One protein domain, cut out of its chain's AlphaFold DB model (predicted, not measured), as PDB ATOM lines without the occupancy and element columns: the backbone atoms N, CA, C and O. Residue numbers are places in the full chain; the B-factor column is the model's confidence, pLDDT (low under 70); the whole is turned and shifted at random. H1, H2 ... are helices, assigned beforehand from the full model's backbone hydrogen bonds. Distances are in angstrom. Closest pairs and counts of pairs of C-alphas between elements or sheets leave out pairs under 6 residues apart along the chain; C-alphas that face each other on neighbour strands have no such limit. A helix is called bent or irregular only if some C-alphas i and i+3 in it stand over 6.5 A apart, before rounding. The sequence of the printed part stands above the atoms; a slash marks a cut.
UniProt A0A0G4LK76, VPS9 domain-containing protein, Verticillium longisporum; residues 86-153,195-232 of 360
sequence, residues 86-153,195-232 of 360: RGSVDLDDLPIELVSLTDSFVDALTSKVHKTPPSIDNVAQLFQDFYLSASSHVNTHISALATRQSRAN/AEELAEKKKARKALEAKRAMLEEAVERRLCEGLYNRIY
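Overview. This is residues 86 to 153 and 195 to 232 of the 360 residues of the protein "VPS9 domain-containing protein" of Verticillium longisporum (UniProt A0A0G4LK76). Two long helices, H3 and H2, lie side by side and run opposite ways, and the much shorter H1 packs on both of them along part of their length, making an up-and-down bundle of three. The whole is a rod, with the free loop of residues 111 to 116 sticking out at one end and the cut ends of H2 and H3 at the other. The printed part has 106 residues, with three named helices in the order H1, H2, H3 and no named strand: all helix. It is loose, with a radius of gyration of the C-alphas of 17.2 A, and spans 63 by 23 by 23 A.

Along the chain. Find C-alpha 195 at (-70.207, -58.530, -18.324); from there H3, residues 195 to 231, runs 50.6 A to C-alpha 231 at (-101.172, -21.252, -32.798). It has a kink of 46 degrees near residue 225 and is irregular, with C-alphas 226 and 229 7.9 A apart. H2, residues 120 to 152, is 47.1 A long. Look for H1, residues 96 to 110, from C-alpha 96 at (-103.880, -42.524, -20.173); it is 20.6 A long.

Arrangement. H3 and H2 touch, closest at the C-alphas of Arg 212 and Ile 142, 6.6 A apart, at a shallow tilt of 28 degrees, opposite ways. With residues 219 to 227 alone H3 touches H1, closest at the C-alphas of Leu 223 and Thr 102, 6.1 A; they run the same way at a shallow tilt of 22 degrees. H1 and H2 form a helical hairpin at a shallow tilt of 6 degrees; H2 touches H1 with residues 130 to 138 alone, closest at the C-alphas of Ala 134 and Leu 98, 6.8 A. Every O i to N i+4 pair is within hydrogen-bond range in H1 and H2, and 31 of 33 in H3.

Size, cuts and confidence. The C-alphas farthest apart are those of Lys 115 and Ala 195, 64.2 A. Residues 154 to 194 are not printed; C-alphas 153 and 195 are 15.2 A apart across the cut. The link from H1 to H2 is short. The pLDDT is under 70 at residues 86 to 90 and 112 to 116.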
ATOM      1  N   ARG A  86     -85.823 -40.663 -31.925       53.12
ATOM      2  CA  ARG A  86     -86.674 -39.701 -32.667       53.12
ATOM      3  C   ARG A  86     -87.406 -40.298 -33.875       53.12
ATOM      4  O   ARG A  86     -87.773 -39.573 -34.804       53.12
ATOM      5  N   GLY A  87     -87.613 -41.615 -33.867       51.69
ATOM      6  CA  GLY A  87     -88.436 -42.317 -34.857       51.69
ATOM      7  C   GLY A  87     -89.891 -41.824 -34.887       51.69
ATOM      8  O   GLY A  87     -90.319 -41.029 -34.053       51.69
ATOM      9  N   SER A  88     -90.674 -42.294 -35.861       55.03
ATOM     10  CA  SER A  88     -92.083 -41.906 -36.018       55.03
ATOM     11  C   SER A  88     -92.906 -42.272 -34.780       55.03
ATOM     12  O   SER A  88     -93.235 -43.440 -34.575       55.03
ATOM     13  N   VAL A  89     -93.233 -41.269 -33.967       60.28
ATOM     14  CA  VAL A  89     -93.862 -41.477 -32.663       60.28
ATOM     15  C   VAL A  89     -95.323 -41.901 -32.818       60.28
ATOM     16  O   VAL A  89     -96.129 -41.172 -33.411       60.28
ATOM     17  N   ASP A  90     -95.640 -43.075 -32.274       69.56
ATOM     18  CA  ASP A  90     -96.991 -43.628 -32.211       69.56
ATOM     19  C   ASP A  90     -97.795 -42.980 -31.069       69.56
ATOM     20  O   ASP A  90     -97.262 -42.684 -29.997       69.56
ATOM     21  N   LEU A  91     -99.082 -42.738 -31.313       73.44
ATOM     22  CA  LEU A  91     -99.997 -42.089 -30.375       73.44
ATOM     23  C   LEU A  91    -100.803 -43.093 -29.533       73.44
ATOM     24  O   LEU A  91    -101.413 -42.690 -28.541       73.44
ATOM     25  N   ASP A  92    -100.774 -44.384 -29.874       73.12
ATOM     26  CA  ASP A  92    -101.458 -45.433 -29.103       73.12
ATOM     27  C   ASP A  92    -100.640 -45.908 -27.877       73.12
ATOM     28  O   ASP A  92    -101.171 -46.570 -26.986       73.12
ATOM     29  N   ASP A  93     -99.357 -45.533 -27.787       79.38
ATOM     30  CA  ASP A  93     -98.411 -45.974 -26.744       79.38
ATOM     31  C   ASP A  93     -98.292 -44.980 -25.552       79.38
ATOM     32  O   ASP A  93     -97.468 -45.171 -24.647       79.38
ATOM     33  N   LEU A  94     -99.116 -43.914 -25.519       86.81
ATOM     34  CA  LEU A  94     -99.172 -42.953 -24.403       86.81
ATOM     35  C   LEU A  94     -99.929 -43.512 -23.174       86.81
ATOM     36  O   LEU A  94    -101.053 -43.998 -23.301       86.81
ATOM     37  N   PRO A  95     -99.407 -43.310 -21.947       90.94
ATOM     38  CA  PRO A  95    -100.176 -43.440 -20.709       90.94
ATOM     39  C   PRO A  95    -101.458 -42.594 -20.707       90.94
ATOM     40  O   PRO A  95    -101.450 -41.420 -21.090       90.94
ATOM     41  N   ILE A  96    -102.554 -43.166 -20.204       89.56
ATOM     42  CA  ILE A  96    -103.880 -42.524 -20.173       89.56
ATOM     43  C   ILE A  96    -103.899 -41.224 -19.349       89.56
ATOM     44  O   ILE A  96    -104.671 -40.312 -19.638       89.56
ATOM     45  N   GLU A  97    -103.014 -41.098 -18.360       92.88
ATOM     46  CA  GLU A  97    -102.825 -39.878 -17.576       92.88
ATOM     47  C   GLU A  97    -102.289 -38.726 -18.437       92.88
ATOM     48  O   GLU A  97    -102.725 -37.591 -18.271       92.88
ATOM     49  N   LEU A  98    -101.380 -39.014 -19.376       93.25
ATOM     50  CA  LEU A  98    -100.813 -38.026 -20.301       93.25
ATOM     51  C   LEU A  98    -101.794 -37.672 -21.423       93.25
ATOM     52  O   LEU A  98    -101.889 -36.504 -21.796       93.25
ATOM     53  N   VAL A  99    -102.576 -38.644 -21.902       92.50
ATOM     54  CA  VAL A  99    -103.707 -38.400 -22.814       92.50
ATOM     55  C   VAL A  99    -104.710 -37.435 -22.173       92.50
ATOM     56  O   VAL A  99    -104.988 -36.380 -22.734       92.50
ATOM     57  N   SER A 100    -105.173 -37.742 -20.959       93.25
ATOM     58  CA  SER A 100    -106.132 -36.918 -20.210       93.25
ATOM     59  C   SER A 100    -105.590 -35.518 -19.882       93.25
ATOM     60  O   SER A 100    -106.304 -34.526 -20.026       93.25
ATOM     61  N   LEU A 101    -104.309 -35.412 -19.502       93.50
ATOM     62  CA  LEU A 101    -103.632 -34.131 -19.268       93.50
ATOM     63  C   LEU A 101    -103.580 -33.271 -20.542       93.50
ATOM     64  O   LEU A 101    -103.875 -32.077 -20.484       93.50
ATOM     65  N   THR A 102    -103.239 -33.878 -21.683       93.50
ATOM     66  CA  THR A 102    -103.155 -33.187 -22.980       93.50
ATOM     67  C   THR A 102    -104.531 -32.714 -23.436       93.50
ATOM     68  O   THR A 102    -104.708 -31.531 -23.715       93.50
ATOM     69  N   ASP A 103    -105.522 -33.605 -23.449       92.31
ATOM     70  CA  ASP A 103    -106.867 -33.298 -23.940       92.31
ATOM     71  C   ASP A 103    -107.542 -32.225 -23.065       92.31
ATOM     72  O   ASP A 103    -108.116 -31.274 -23.589       92.31
ATOM     73  N   SER A 104    -107.367 -32.288 -21.738       92.56
ATOM     74  CA  SER A 104    -107.836 -31.261 -20.793       92.56
ATOM     75  C   SER A 104    -107.194 -29.884 -21.032       92.56
ATOM     76  O   SER A 104    -107.869 -28.854 -20.953       92.56
ATOM     77  N   PHE A 105    -105.902 -29.835 -21.378       92.69
ATOM     78  CA  PHE A 105    -105.210 -28.587 -21.716       92.69
ATOM     79  C   PHE A 105    -105.664 -28.019 -23.072       92.69
ATOM     80  O   PHE A 105    -105.878 -26.808 -23.200       92.69
ATOM     81  N   VAL A 106    -105.884 -28.885 -24.069       91.44
ATOM     82  CA  VAL A 106    -106.471 -28.506 -25.364       91.44
ATOM     83  C   VAL A 106    -107.894 -27.968 -25.174       91.44
ATOM     84  O   VAL A 106    -108.209 -26.908 -25.716       91.44
ATOM     85  N   ASP A 107    -108.737 -28.606 -24.362       90.38
ATOM     86  CA  ASP A 107    -110.083 -28.118 -24.030       90.38
ATOM     87  C   ASP A 107    -110.042 -26.772 -23.289       90.38
ATOM     88  O   ASP A 107    -110.747 -25.828 -23.663       90.38
ATOM     89  N   ALA A 108    -109.163 -26.626 -22.292       87.81
ATOM     90  CA  ALA A 108    -108.988 -25.376 -21.556       87.81
ATOM     91  C   ALA A 108    -108.610 -24.211 -22.488       87.81
ATOM     92  O   ALA A 108    -109.262 -23.161 -22.457       87.81
ATOM     93  N   LEU A 109    -107.620 -24.402 -23.369       84.88
ATOM     94  CA  LEU A 109    -107.216 -23.388 -24.346       84.88
ATOM     95  C   LEU A 109    -108.254 -23.170 -25.453       84.88
ATOM     96  O   LEU A 109    -108.431 -22.033 -25.903       84.88
ATOM     97  N   THR A 110    -108.941 -24.214 -25.928       82.50
ATOM     98  CA  THR A 110    -109.943 -24.071 -26.997       82.50
ATOM     99  C   THR A 110    -111.218 -23.375 -26.519       82.50
ATOM    100  O   THR A 110    -111.842 -22.662 -27.318       82.50
ATOM    101  N   SER A 111    -111.554 -23.498 -25.230       82.12
ATOM    102  CA  SER A 111    -112.726 -22.892 -24.597       82.12
ATOM    103  C   SER A 111    -112.856 -21.375 -24.840       82.12
ATOM    104  O   SER A 111    -111.886 -20.618 -24.920       82.12
ATOM    105  N   LYS A 112    -114.100 -20.893 -24.965       65.50
ATOM    106  CA  LYS A 112    -114.424 -19.476 -25.243       65.50
ATOM    107  C   LYS A 112    -114.713 -18.681 -23.960       65.50
ATOM    108  O   LYS A 112    -115.666 -17.910 -23.908       65.50
ATOM    109  N   VAL A 113    -113.912 -18.890 -22.913       66.62
ATOM    110  CA  VAL A 113    -114.145 -18.331 -21.562       66.62
ATOM    111  C   VAL A 113    -113.828 -16.827 -21.462       66.62
ATOM    112  O   VAL A 113    -114.352 -16.137 -20.586       66.62
ATOM    113  N   HIS A 114    -113.019 -16.274 -22.371       55.69
ATOM    114  CA  HIS A 114    -112.616 -14.863 -22.345       55.69
ATOM    115  C   HIS A 114    -113.082 -14.081 -23.581       55.69
ATOM    116  O   HIS A 114    -113.021 -14.565 -24.710       55.69
ATOM    117  N   LYS A 115    -113.527 -12.833 -23.356       60.38
ATOM    118  CA  LYS A 115    -113.968 -11.899 -24.413       60.38
ATOM    119  C   LYS A 115    -112.827 -11.486 -25.347       60.38
ATOM    120  O   LYS A 115    -113.056 -11.273 -26.533       60.38
ATOM    121  N   THR A 116    -111.617 -11.387 -24.802       63.88
ATOM    122  CA  THR A 116    -110.377 -11.159 -25.547       63.88
ATOM    123  C   THR A 116    -109.596 -12.475 -25.568       63.88
ATOM    124  O   THR A 116    -109.448 -13.082 -24.505       63.88
ATOM    125  N   PRO A 117    -109.110 -12.946 -26.729       71.44
ATOM    126  CA  PRO A 117    -108.237 -14.115 -26.788       71.44
ATOM    127  C   PRO A 117    -106.876 -13.817 -26.126       71.44
ATOM    128  O   PRO A 117    -106.452 -12.660 -26.132       71.44
ATOM    129  N   PRO A 118    -106.164 -14.830 -25.596       80.19
ATOM    130  CA  PRO A 118    -104.787 -14.652 -25.136       80.19
ATOM    131  C   PRO A 118    -103.862 -14.233 -26.294       80.19
ATOM    132  O   PRO A 118    -104.125 -14.560 -27.456       80.19
ATOM    133  N   SER A 119    -102.775 -13.519 -25.982       87.00
ATOM    134  CA  SER A 119    -101.681 -13.294 -26.936       87.00
ATOM    135  C   SER A 119    -100.877 -14.578 -27.150       87.00
ATOM    136  O   SER A 119    -100.964 -15.511 -26.346       87.00
ATOM    137  N   ILE A 120    -100.084 -14.623 -28.224       87.62
ATOM    138  CA  ILE A 120     -99.213 -15.770 -28.508       87.62
ATOM    139  C   ILE A 120     -98.208 -16.024 -27.373       87.62
ATOM    140  O   ILE A 120     -97.980 -17.171 -27.017       87.62
ATOM    141  N   ASP A 121     -97.708 -14.971 -26.725       89.38
ATOM    142  CA  ASP A 121     -96.732 -15.043 -25.625       89.38
ATOM    143  C   ASP A 121     -97.337 -15.703 -24.376       89.38
ATOM    144  O   ASP A 121     -96.702 -16.526 -23.721       89.38
ATOM    145  N   ASN A 122     -98.603 -15.395 -24.073       89.94
ATOM    146  CA  ASN A 122     -99.329 -16.032 -22.976       89.94
ATOM    147  C   ASN A 122     -99.666 -17.501 -23.293       89.94
ATOM    148  O   ASN A 122     -99.652 -18.344 -22.402       89.94
ATOM    149  N   VAL A 123     -99.942 -17.830 -24.562       89.19
ATOM    150  CA  VAL A 123    -100.088 -19.231 -24.992       89.19
ATOM    151  C   VAL A 123     -98.751 -19.969 -24.876       89.19
ATOM    152  O   VAL A 123     -98.730 -21.075 -24.347       89.19
ATOM    153  N   ALA A 124     -97.638 -19.351 -25.278       90.94
ATOM    154  CA  ALA A 124     -96.303 -19.929 -25.158       90.94
ATOM    155  C   ALA A 124     -95.924 -20.208 -23.692       90.94
ATOM    156  O   ALA A 124     -95.450 -21.302 -23.397       90.94
ATOM    157  N   GLN A 125     -96.205 -19.289 -22.758       92.25
ATOM    158  CA  GLN A 125     -95.993 -19.544 -21.325       92.25
ATOM    159  C   GLN A 125     -96.825 -20.733 -20.825       92.25
ATOM    160  O   GLN A 125     -96.289 -21.613 -20.159       92.25
ATOM    161  N   LEU A 126     -98.107 -20.813 -21.199       92.38
ATOM    162  CA  LEU A 126     -98.968 -21.939 -20.820       92.38
ATOM    163  C   LEU A 126     -98.474 -23.275 -21.403       92.38
ATOM    164  O   LEU A 126     -98.616 -24.305 -20.749       92.38
ATOM    165  N   PHE A 127     -97.862 -23.271 -22.594       92.75
ATOM    166  CA  PHE A 127     -97.168 -24.441 -23.144       92.75
ATOM    167  C   PHE A 127     -95.934 -24.807 -22.301       92.75
ATOM    168  O   PHE A 127     -95.776 -25.974 -21.958       92.75
ATOM    169  N   GLN A 128     -95.093 -23.846 -21.895       94.50
ATOM    170  CA  GLN A 128     -93.941 -24.114 -21.013       94.50
ATOM    171  C   GLN A 128     -94.365 -24.707 -19.660       94.50
ATOM    172  O   GLN A 128     -93.797 -25.707 -19.215       94.50
ATOM    173  N   ASP A 129     -95.416 -24.162 -19.045       95.12
ATOM    174  CA  ASP A 129     -95.986 -24.688 -17.800       95.12
ATOM    175  C   ASP A 129     -96.535 -26.121 -17.992       95.12
ATOM    176  O   ASP A 129     -96.358 -26.990 -17.129       95.12
ATOM    177  N   PHE A 130     -97.148 -26.401 -19.150       95.44
ATOM    178  CA  PHE A 130     -97.601 -27.738 -19.535       95.44
ATOM    179  C   PHE A 130     -96.438 -28.721 -19.739       95.44
ATOM    180  O   PHE A 130     -96.495 -29.821 -19.195       95.44
ATOM    181  N   TYR A 131     -95.365 -28.350 -20.450       95.62
ATOM    182  CA  TYR A 131     -94.205 -29.226 -20.673       95.62
ATOM    183  C   TYR A 131     -93.547 -29.654 -19.348       95.62
ATOM    184  O   TYR A 131     -93.198 -30.825 -19.175       95.62
ATOM    185  N   LEU A 132     -93.444 -28.738 -18.376       95.81
ATOM    186  CA  LEU A 132     -92.959 -29.045 -17.023       95.81
ATOM    187  C   LEU A 132     -93.865 -30.055 -16.298       95.81
ATOM    188  O   LEU A 132     -93.372 -30.978 -15.641       95.81
ATOM    189  N   SER A 133     -95.189 -29.922 -16.442       95.69
ATOM    190  CA  SER A 133     -96.160 -30.878 -15.899       95.69
ATOM    191  C   SER A 133     -96.056 -32.250 -16.580       95.69
ATOM    192  O   SER A 133     -95.874 -33.269 -15.904       95.69
ATOM    193  N   ALA A 134     -96.076 -32.281 -17.913       95.56
ATOM    194  CA  ALA A 134     -95.988 -33.494 -18.719       95.56
ATOM    195  C   ALA A 134     -94.701 -34.280 -18.430       95.56
ATOM    196  O   ALA A 134     -94.768 -35.482 -18.172       95.56
ATOM    197  N   SER A 135     -93.542 -33.616 -18.364       95.12
ATOM    198  CA  SER A 135     -92.278 -34.287 -18.040       95.12
ATOM    199  C   SER A 135     -92.289 -34.899 -16.629       95.12
ATOM    200  O   SER A 135     -91.768 -35.998 -16.433       95.12
ATOM    201  N   SER A 136     -92.948 -34.280 -15.642       96.00
ATOM    202  CA  SER A 136     -93.132 -34.883 -14.308       96.00
ATOM    203  C   SER A 136     -93.950 -36.187 -14.364       96.00
ATOM    204  O   SER A 136     -93.579 -37.201 -13.759       96.00
ATOM    205  N   HIS A 137     -95.019 -36.207 -15.168       95.00
ATOM    206  CA  HIS A 137     -95.821 -37.409 -15.412       95.00
ATOM    207  C   HIS A 137     -95.025 -38.492 -16.170       95.00
ATOM    208  O   HIS A 137     -95.036 -39.653 -15.754       95.00
ATOM    209  N   VAL A 138     -94.262 -38.131 -17.213       95.44
ATOM    210  CA  VAL A 138     -93.392 -39.077 -17.941       95.44
ATOM    211  C   VAL A 138     -92.323 -39.668 -17.015       95.44
ATOM    212  O   VAL A 138     -92.187 -40.888 -16.949       95.44
ATOM    213  N   ASN A 139     -91.596 -38.850 -16.246       94.94
ATOM    214  CA  ASN A 139     -90.569 -39.335 -15.312       94.94
ATOM    215  C   ASN A 139     -91.156 -40.269 -14.237       94.94
ATOM    216  O   ASN A 139     -90.517 -41.255 -13.854       94.94
ATOM    217  N   THR A 140     -92.392 -40.016 -13.798       95.00
ATOM    218  CA  THR A 140     -93.133 -40.906 -12.890       95.00
ATOM    219  C   THR A 140     -93.440 -42.254 -13.554       95.00
ATOM    220  O   THR A 140     -93.163 -43.308 -12.974       95.00
ATOM    221  N   HIS A 141     -93.934 -42.246 -14.797       94.19
ATOM    222  CA  HIS A 141     -94.212 -43.460 -15.570       94.19
ATOM    223  C   HIS A 141     -92.940 -44.278 -15.861       94.19
ATOM    224  O   HIS A 141     -92.906 -45.484 -15.607       94.19
ATOM    225  N   ILE A 142     -91.858 -43.633 -16.305       94.94
ATOM    226  CA  ILE A 142     -90.558 -44.277 -16.554       94.94
ATOM    227  C   ILE A 142     -89.987 -44.883 -15.262       94.94
ATOM    228  O   ILE A 142     -89.482 -46.004 -15.281       94.94
ATOM    229  N   SER A 143     -90.148 -44.214 -14.116       93.62
ATOM    230  CA  SER A 143     -89.759 -44.757 -12.803       93.62
ATOM    231  C   SER A 143     -90.590 -45.991 -12.403       93.62
ATOM    232  O   SER A 143     -90.060 -46.958 -11.842       93.62
ATOM    233  N   ALA A 144     -91.886 -46.008 -12.733       92.50
ATOM    234  CA  ALA A 144     -92.754 -47.173 -12.551       92.50
ATOM    235  C   ALA A 144     -92.381 -48.345 -13.484       92.50
ATOM    236  O   ALA A 144     -92.478 -49.505 -13.078       92.50
ATOM    237  N   LEU A 145     -91.903 -48.076 -14.704       91.25
ATOM    238  CA  LEU A 145     -91.359 -49.102 -15.602       91.25
ATOM    239  C   LEU A 145     -90.010 -49.644 -15.105       91.25
ATOM    240  O   LEU A 145     -89.843 -50.861 -15.016       91.25
ATOM    241  N   ALA A 146     -89.084 -48.774 -14.698       90.81
ATOM    242  CA  ALA A 146     -87.764 -49.162 -14.196       90.81
ATOM    243  C   ALA A 146     -87.848 -50.059 -12.947       90.81
ATOM    244  O   ALA A 146     -87.143 -51.065 -12.834       90.81
ATOM    245  N   THR A 147     -88.752 -49.742 -12.016       89.75
ATOM    246  CA  THR A 147     -88.996 -50.567 -10.819       89.75
ATOM    247  C   THR A 147     -89.659 -51.909 -11.144       89.75
ATOM    248  O   THR A 147     -89.338 -52.912 -10.503       89.75
ATOM    249  N   ARG A 148     -90.523 -51.978 -12.170       87.75
ATOM    250  CA  ARG A 148     -91.078 -53.247 -12.681       87.75
ATOM    251  C   ARG A 148     -90.002 -54.118 -13.339       87.75
ATOM    252  O   ARG A 148     -89.931 -55.299 -13.011       87.75
ATOM    253  N   GLN A 149     -89.147 -53.549 -14.192       86.31
ATOM    254  CA  GLN A 149     -88.029 -54.260 -14.830       86.31
ATOM    255  C   GLN A 149     -87.032 -54.792 -13.791       86.31
ATOM    256  O   GLN A 149     -86.751 -55.984 -13.760       86.31
ATOM    257  N   SER A 150     -86.594 -53.949 -12.849       84.00
ATOM    258  CA  SER A 150     -85.705 -54.351 -11.746       84.00
ATOM    259  C   SER A 150     -86.264 -55.524 -10.920       84.00
ATOM    260  O   SER A 150     -85.523 -56.409 -10.497       84.00
ATOM    261  N   ARG A 151     -87.592 -55.590 -10.745       82.19
ATOM    262  CA  ARG A 151     -88.266 -56.717 -10.085       82.19
ATOM    263  C   ARG A 151     -88.375 -57.976 -10.960       82.19
ATOM    264  O   ARG A 151     -88.447 -59.063 -10.398       82.19
ATOM    265  N   ALA A 152     -88.412 -57.846 -12.285       74.62
ATOM    266  CA  ALA A 152     -88.468 -58.974 -13.218       74.62
ATOM    267  C   ALA A 152     -87.092 -59.635 -13.414       74.62
ATOM    268  O   ALA A 152     -87.004 -60.859 -13.412       74.62
ATOM    269  N   ASN A 153     -86.025 -58.835 -13.505       70.31
ATOM    270  CA  ASN A 153     -84.641 -59.311 -13.622       70.31
ATOM    271  C   ASN A 153     -84.041 -59.776 -12.277       70.31
ATOM    272  O   ASN A 153     -82.942 -60.321 -12.248       70.31
ATOM    273  N   ALA A 195     -70.352 -59.504 -17.237       76.44
ATOM    274  CA  ALA A 195     -70.207 -58.530 -18.324       76.44
ATOM    275  C   ALA A 195     -71.502 -58.429 -19.161       76.44
ATOM    276  O   ALA A 195     -71.893 -57.339 -19.576       76.44
ATOM    277  N   GLU A 196     -72.202 -59.557 -19.306       79.19
ATOM    278  CA  GLU A 196     -73.522 -59.689 -19.921       79.19
ATOM    279  C   GLU A 196     -74.622 -58.970 -19.116       79.19
ATOM    280  O   GLU A 196     -75.270 -58.083 -19.661       79.19
ATOM    281  N   GLU A 197     -74.776 -59.226 -17.810       81.31
ATOM    282  CA  GLU A 197     -75.740 -58.514 -16.946       81.31
ATOM    283  C   GLU A 197     -75.493 -56.992 -16.918       81.31
ATOM    284  O   GLU A 197     -76.432 -56.193 -16.844       81.31
ATOM    285  N   LEU A 198     -74.229 -56.560 -16.981       80.81
ATOM    286  CA  LEU A 198     -73.858 -55.147 -17.046       80.81
ATOM    287  C   LEU A 198     -74.240 -54.548 -18.409       80.81
ATOM    288  O   LEU A 198     -74.817 -53.456 -18.451       80.81
ATOM    289  N   ALA A 199     -73.990 -55.265 -19.507       83.69
ATOM    290  CA  ALA A 199     -74.397 -54.871 -20.854       83.69
ATOM    291  C   ALA A 199     -75.928 -54.820 -21.005       83.69
ATOM    292  O   ALA A 199     -76.456 -53.820 -21.497       83.69
ATOM    293  N   GLU A 200     -76.660 -55.818 -20.501       83.06
ATOM    294  CA  GLU A 200     -78.126 -55.808 -20.438       83.06
ATOM    295  C   GLU A 200     -78.639 -54.609 -19.640       83.06
ATOM    296  O   GLU A 200     -79.533 -53.898 -20.092       83.06
ATOM    297  N   LYS A 201     -78.039 -54.316 -18.482       83.50
ATOM    298  CA  LYS A 201     -78.406 -53.164 -17.648       83.50
ATOM    299  C   LYS A 201     -78.099 -51.819 -18.324       83.50
ATOM    300  O   LYS A 201     -78.892 -50.884 -18.189       83.50
ATOM    301  N   LYS A 202     -77.001 -51.714 -19.090       85.75
ATOM    302  CA  LYS A 202     -76.681 -50.556 -19.955       85.75
ATOM    303  C   LYS A 202     -77.742 -50.405 -21.056       85.75
ATOM    304  O   LYS A 202     -78.278 -49.311 -21.238       85.75
ATOM    305  N   LYS A 203     -78.107 -51.503 -21.728       86.75
ATOM    306  CA  LYS A 203     -79.126 -51.556 -22.792       86.75
ATOM    307  C   LYS A 203     -80.527 -51.212 -22.277       86.75
ATOM    308  O   LYS A 203     -81.203 -50.386 -22.880       86.75
ATOM    309  N   ALA A 204     -80.933 -51.755 -21.130       86.81
ATOM    310  CA  ALA A 204     -82.204 -51.454 -20.473       86.81
ATOM    311  C   ALA A 204     -82.303 -49.977 -20.062       86.81
ATOM    312  O   ALA A 204     -83.345 -49.356 -20.258       86.81
ATOM    313  N   ARG A 205     -81.204 -49.375 -19.573       86.81
ATOM    314  CA  ARG A 205     -81.152 -47.928 -19.324       86.81
ATOM    315  C   ARG A 205     -81.321 -47.121 -20.619       86.81
ATOM    316  O   ARG A 205     -82.196 -46.261 -20.644       86.81
ATOM    317  N   LYS A 206     -80.565 -47.425 -21.688       90.00
ATOM    318  CA  LYS A 206     -80.705 -46.752 -23.002       90.00
ATOM    319  C   LYS A 206     -82.139 -46.884 -23.545       90.00
ATOM    320  O   LYS A 206     -82.683 -45.918 -24.063       90.00
ATOM    321  N   ALA A 207     -82.788 -48.036 -23.354       89.62
ATOM    322  CA  ALA A 207     -84.174 -48.272 -23.769       89.62
ATOM    323  C   ALA A 207     -85.218 -47.488 -22.944       89.62
ATOM    324  O   ALA A 207     -86.191 -46.991 -23.511       89.62
ATOM    325  N   LEU A 208     -85.031 -47.340 -21.627       89.75
ATOM    326  CA  LEU A 208     -85.889 -46.484 -20.791       89.75
ATOM    327  C   LEU A 208     -85.716 -44.995 -21.128       89.75
ATOM    328  O   LEU A 208     -86.688 -44.248 -21.102       89.75
ATOM    329  N   GLU A 209     -84.496 -44.575 -21.456       91.06
ATOM    330  CA  GLU A 209     -84.164 -43.205 -21.862       91.06
ATOM    331  C   GLU A 209     -84.749 -42.882 -23.251       91.06
ATOM    332  O   GLU A 209     -85.419 -41.863 -23.412       91.06
ATOM    333  N   ALA A 210     -84.657 -43.814 -24.206       89.94
ATOM    334  CA  ALA A 210     -85.354 -43.721 -25.490       89.94
ATOM    335  C   ALA A 210     -86.888 -43.702 -25.329       89.94
ATOM    336  O   ALA A 210     -87.549 -42.857 -25.928       89.94
ATOM    337  N   LYS A 211     -87.483 -44.561 -24.479       90.88
ATOM    338  CA  LYS A 211     -88.937 -44.506 -24.216       90.88
ATOM    339  C   LYS A 211     -89.356 -43.244 -23.453       90.88
ATOM    340  O   LYS A 211     -90.492 -42.809 -23.614       90.88
ATOM    341  N   ARG A 212     -88.468 -42.611 -22.677       92.81
ATOM    342  CA  ARG A 212     -88.726 -41.273 -22.123       92.81
ATOM    343  C   ARG A 212     -88.855 -40.248 -23.252       92.81
ATOM    344  O   ARG A 212     -89.885 -39.587 -23.316       92.81
ATOM    345  N   ALA A 213     -87.853 -40.164 -24.130       91.06
ATOM    346  CA  ALA A 213     -87.852 -39.226 -25.251       91.06
ATOM    347  C   ALA A 213     -89.087 -39.423 -26.143       91.06
ATOM    348  O   ALA A 213     -89.846 -38.480 -26.339       91.06
ATOM    349  N   MET A 214     -89.371 -40.662 -26.565       90.75
ATOM    350  CA  MET A 214     -90.569 -40.968 -27.354       90.75
ATOM    351  C   MET A 214     -91.864 -40.515 -26.665       90.75
ATOM    352  O   MET A 214     -92.733 -39.986 -27.341       90.75
ATOM    353  N   LEU A 215     -92.010 -40.667 -25.340       92.56
ATOM    354  CA  LEU A 215     -93.211 -40.213 -24.624       92.56
ATOM    355  C   LEU A 215     -93.319 -38.684 -24.506       92.56
ATOM    356  O   LEU A 215     -94.429 -38.161 -24.578       92.56
ATOM    357  N   GLU A 216     -92.204 -37.970 -24.325       93.12
ATOM    358  CA  GLU A 216     -92.194 -36.497 -24.299       93.12
ATOM    359  C   GLU A 216     -92.560 -35.937 -25.694       93.12
ATOM    360  O   GLU A 216     -93.456 -35.098 -25.805       93.12
ATOM    361  N   GLU A 217     -91.988 -36.504 -26.760       91.81
ATOM    362  CA  GLU A 217     -92.289 -36.174 -28.165       91.81
ATOM    363  C   GLU A 217     -93.731 -36.574 -28.573       91.81
ATOM    364  O   GLU A 217     -94.380 -35.877 -29.355       91.81
ATOM    365  N   ALA A 218     -94.288 -37.666 -28.025       92.50
ATOM    366  CA  ALA A 218     -95.663 -38.110 -28.307       92.50
ATOM    367  C   ALA A 218     -96.715 -37.140 -27.752       92.50
ATOM    368  O   ALA A 218     -97.730 -36.855 -28.397       92.50
ATOM    369  N   VAL A 219     -96.464 -36.636 -26.541       94.12
ATOM    370  CA  VAL A 219     -97.314 -35.650 -25.869       94.12
ATOM    371  C   VAL A 219     -97.274 -34.319 -26.614       94.12
ATOM    372  O   VAL A 219     -98.334 -33.760 -26.895       94.12
ATOM    373  N   GLU A 220     -96.086 -33.848 -27.005       92.75
ATOM    374  CA  GLU A 220     -95.965 -32.654 -27.846       92.75
ATOM    375  C   GLU A 220     -96.705 -32.827 -29.176       92.75
ATOM    376  O   GLU A 220     -97.498 -31.966 -29.558       92.75
ATOM    377  N   ARG A 221     -96.507 -33.956 -29.862       92.62
ATOM    378  CA  ARG A 221     -97.174 -34.225 -31.137       92.62
ATOM    379  C   ARG A 221     -98.696 -34.126 -31.014       92.62
ATOM    380  O   ARG A 221     -99.317 -33.413 -31.803       92.62
ATOM    381  N   ARG A 222     -99.292 -34.784 -30.012       92.06
ATOM    382  CA  ARG A 222    -100.741 -34.730 -29.743       92.06
ATOM    383  C   ARG A 222    -101.210 -33.301 -29.442       92.06
ATOM    384  O   ARG A 222    -102.224 -32.861 -29.986       92.06
ATOM    385  N   LEU A 223    -100.462 -32.574 -28.611       92.88
ATOM    386  CA  LEU A 223    -100.752 -31.193 -28.223       92.88
ATOM    387  C   LEU A 223    -100.752 -30.242 -29.430       92.88
ATOM    388  O   LEU A 223    -101.720 -29.512 -29.664       92.88
ATOM    389  N   CYS A 224     -99.662 -30.251 -30.196       92.50
ATOM    390  CA  CYS A 224     -99.449 -29.351 -31.320       92.50
ATOM    391  C   CYS A 224    -100.395 -29.670 -32.483       92.50
ATOM    392  O   CYS A 224    -101.001 -28.743 -33.018       92.50
ATOM    393  N   GLU A 225    -100.631 -30.948 -32.814       92.19
ATOM    394  CA  GLU A 225    -101.622 -31.332 -33.832       92.19
ATOM    395  C   GLU A 225    -103.044 -30.868 -33.449       92.19
ATOM    396  O   GLU A 225    -103.771 -30.357 -34.308       92.19
ATOM    397  N   GLY A 226    -103.421 -30.961 -32.165       89.75
ATOM    398  CA  GLY A 226    -104.721 -30.511 -31.651       89.75
ATOM    399  C   GLY A 226    -104.914 -28.987 -31.634       89.75
ATOM    400  O   GLY A 226    -106.019 -28.496 -31.881       89.75
ATOM    401  N   LEU A 227    -103.850 -28.214 -31.388       91.00
ATOM    402  CA  LEU A 227    -103.905 -26.746 -31.297       91.00
ATOM    403  C   LEU A 227    -103.409 -26.004 -32.547       91.00
ATOM    404  O   LEU A 227    -103.572 -24.781 -32.604       91.00
ATOM    405  N   TYR A 228    -102.873 -26.701 -33.558       91.62
ATOM    406  CA  TYR A 228    -102.192 -26.112 -34.722       91.62
ATOM    407  C   TYR A 228    -102.949 -24.936 -35.342       91.62
ATOM    408  O   TYR A 228    -102.419 -23.837 -35.456       91.62
ATOM    409  N   ASN A 229    -104.239 -25.125 -35.640       89.19
ATOM    410  CA  ASN A 229    -105.100 -24.127 -36.289       89.19
ATOM    411  C   ASN A 229    -105.372 -22.863 -35.438       89.19
ATOM    412  O   ASN A 229    -106.061 -21.951 -35.893       89.19
ATOM    413  N   ARG A 230    -104.898 -22.818 -34.184       87.38
ATOM    414  CA  ARG A 230    -104.978 -21.656 -33.285       87.38
ATOM    415  C   ARG A 230    -103.624 -21.006 -33.005       87.38
ATOM    416  O   ARG A 230    -103.615 -19.802 -32.756       87.38
ATOM    417  N   ILE A 231    -102.534 -21.773 -33.006       89.81
ATOM    418  CA  ILE A 231    -101.172 -21.252 -32.798       89.81
ATOM    419  C   ILE A 231    -100.527 -20.807 -34.117       89.81
ATOM    420  O   ILE A 231     -99.889 -19.757 -34.159       89.81
ATOM    421  N   TYR A 232    -100.769 -21.536 -35.211       92.12
ATOM    422  CA  TYR A 232    -100.251 -21.205 -36.533       92.12
ATOM    423  C   TYR A 232    -100.807 -19.876 -37.028       92.12
ATOM    424  O   TYR A 232    -102.025 -19.699 -37.110       92.12
TER     425      TYR A 232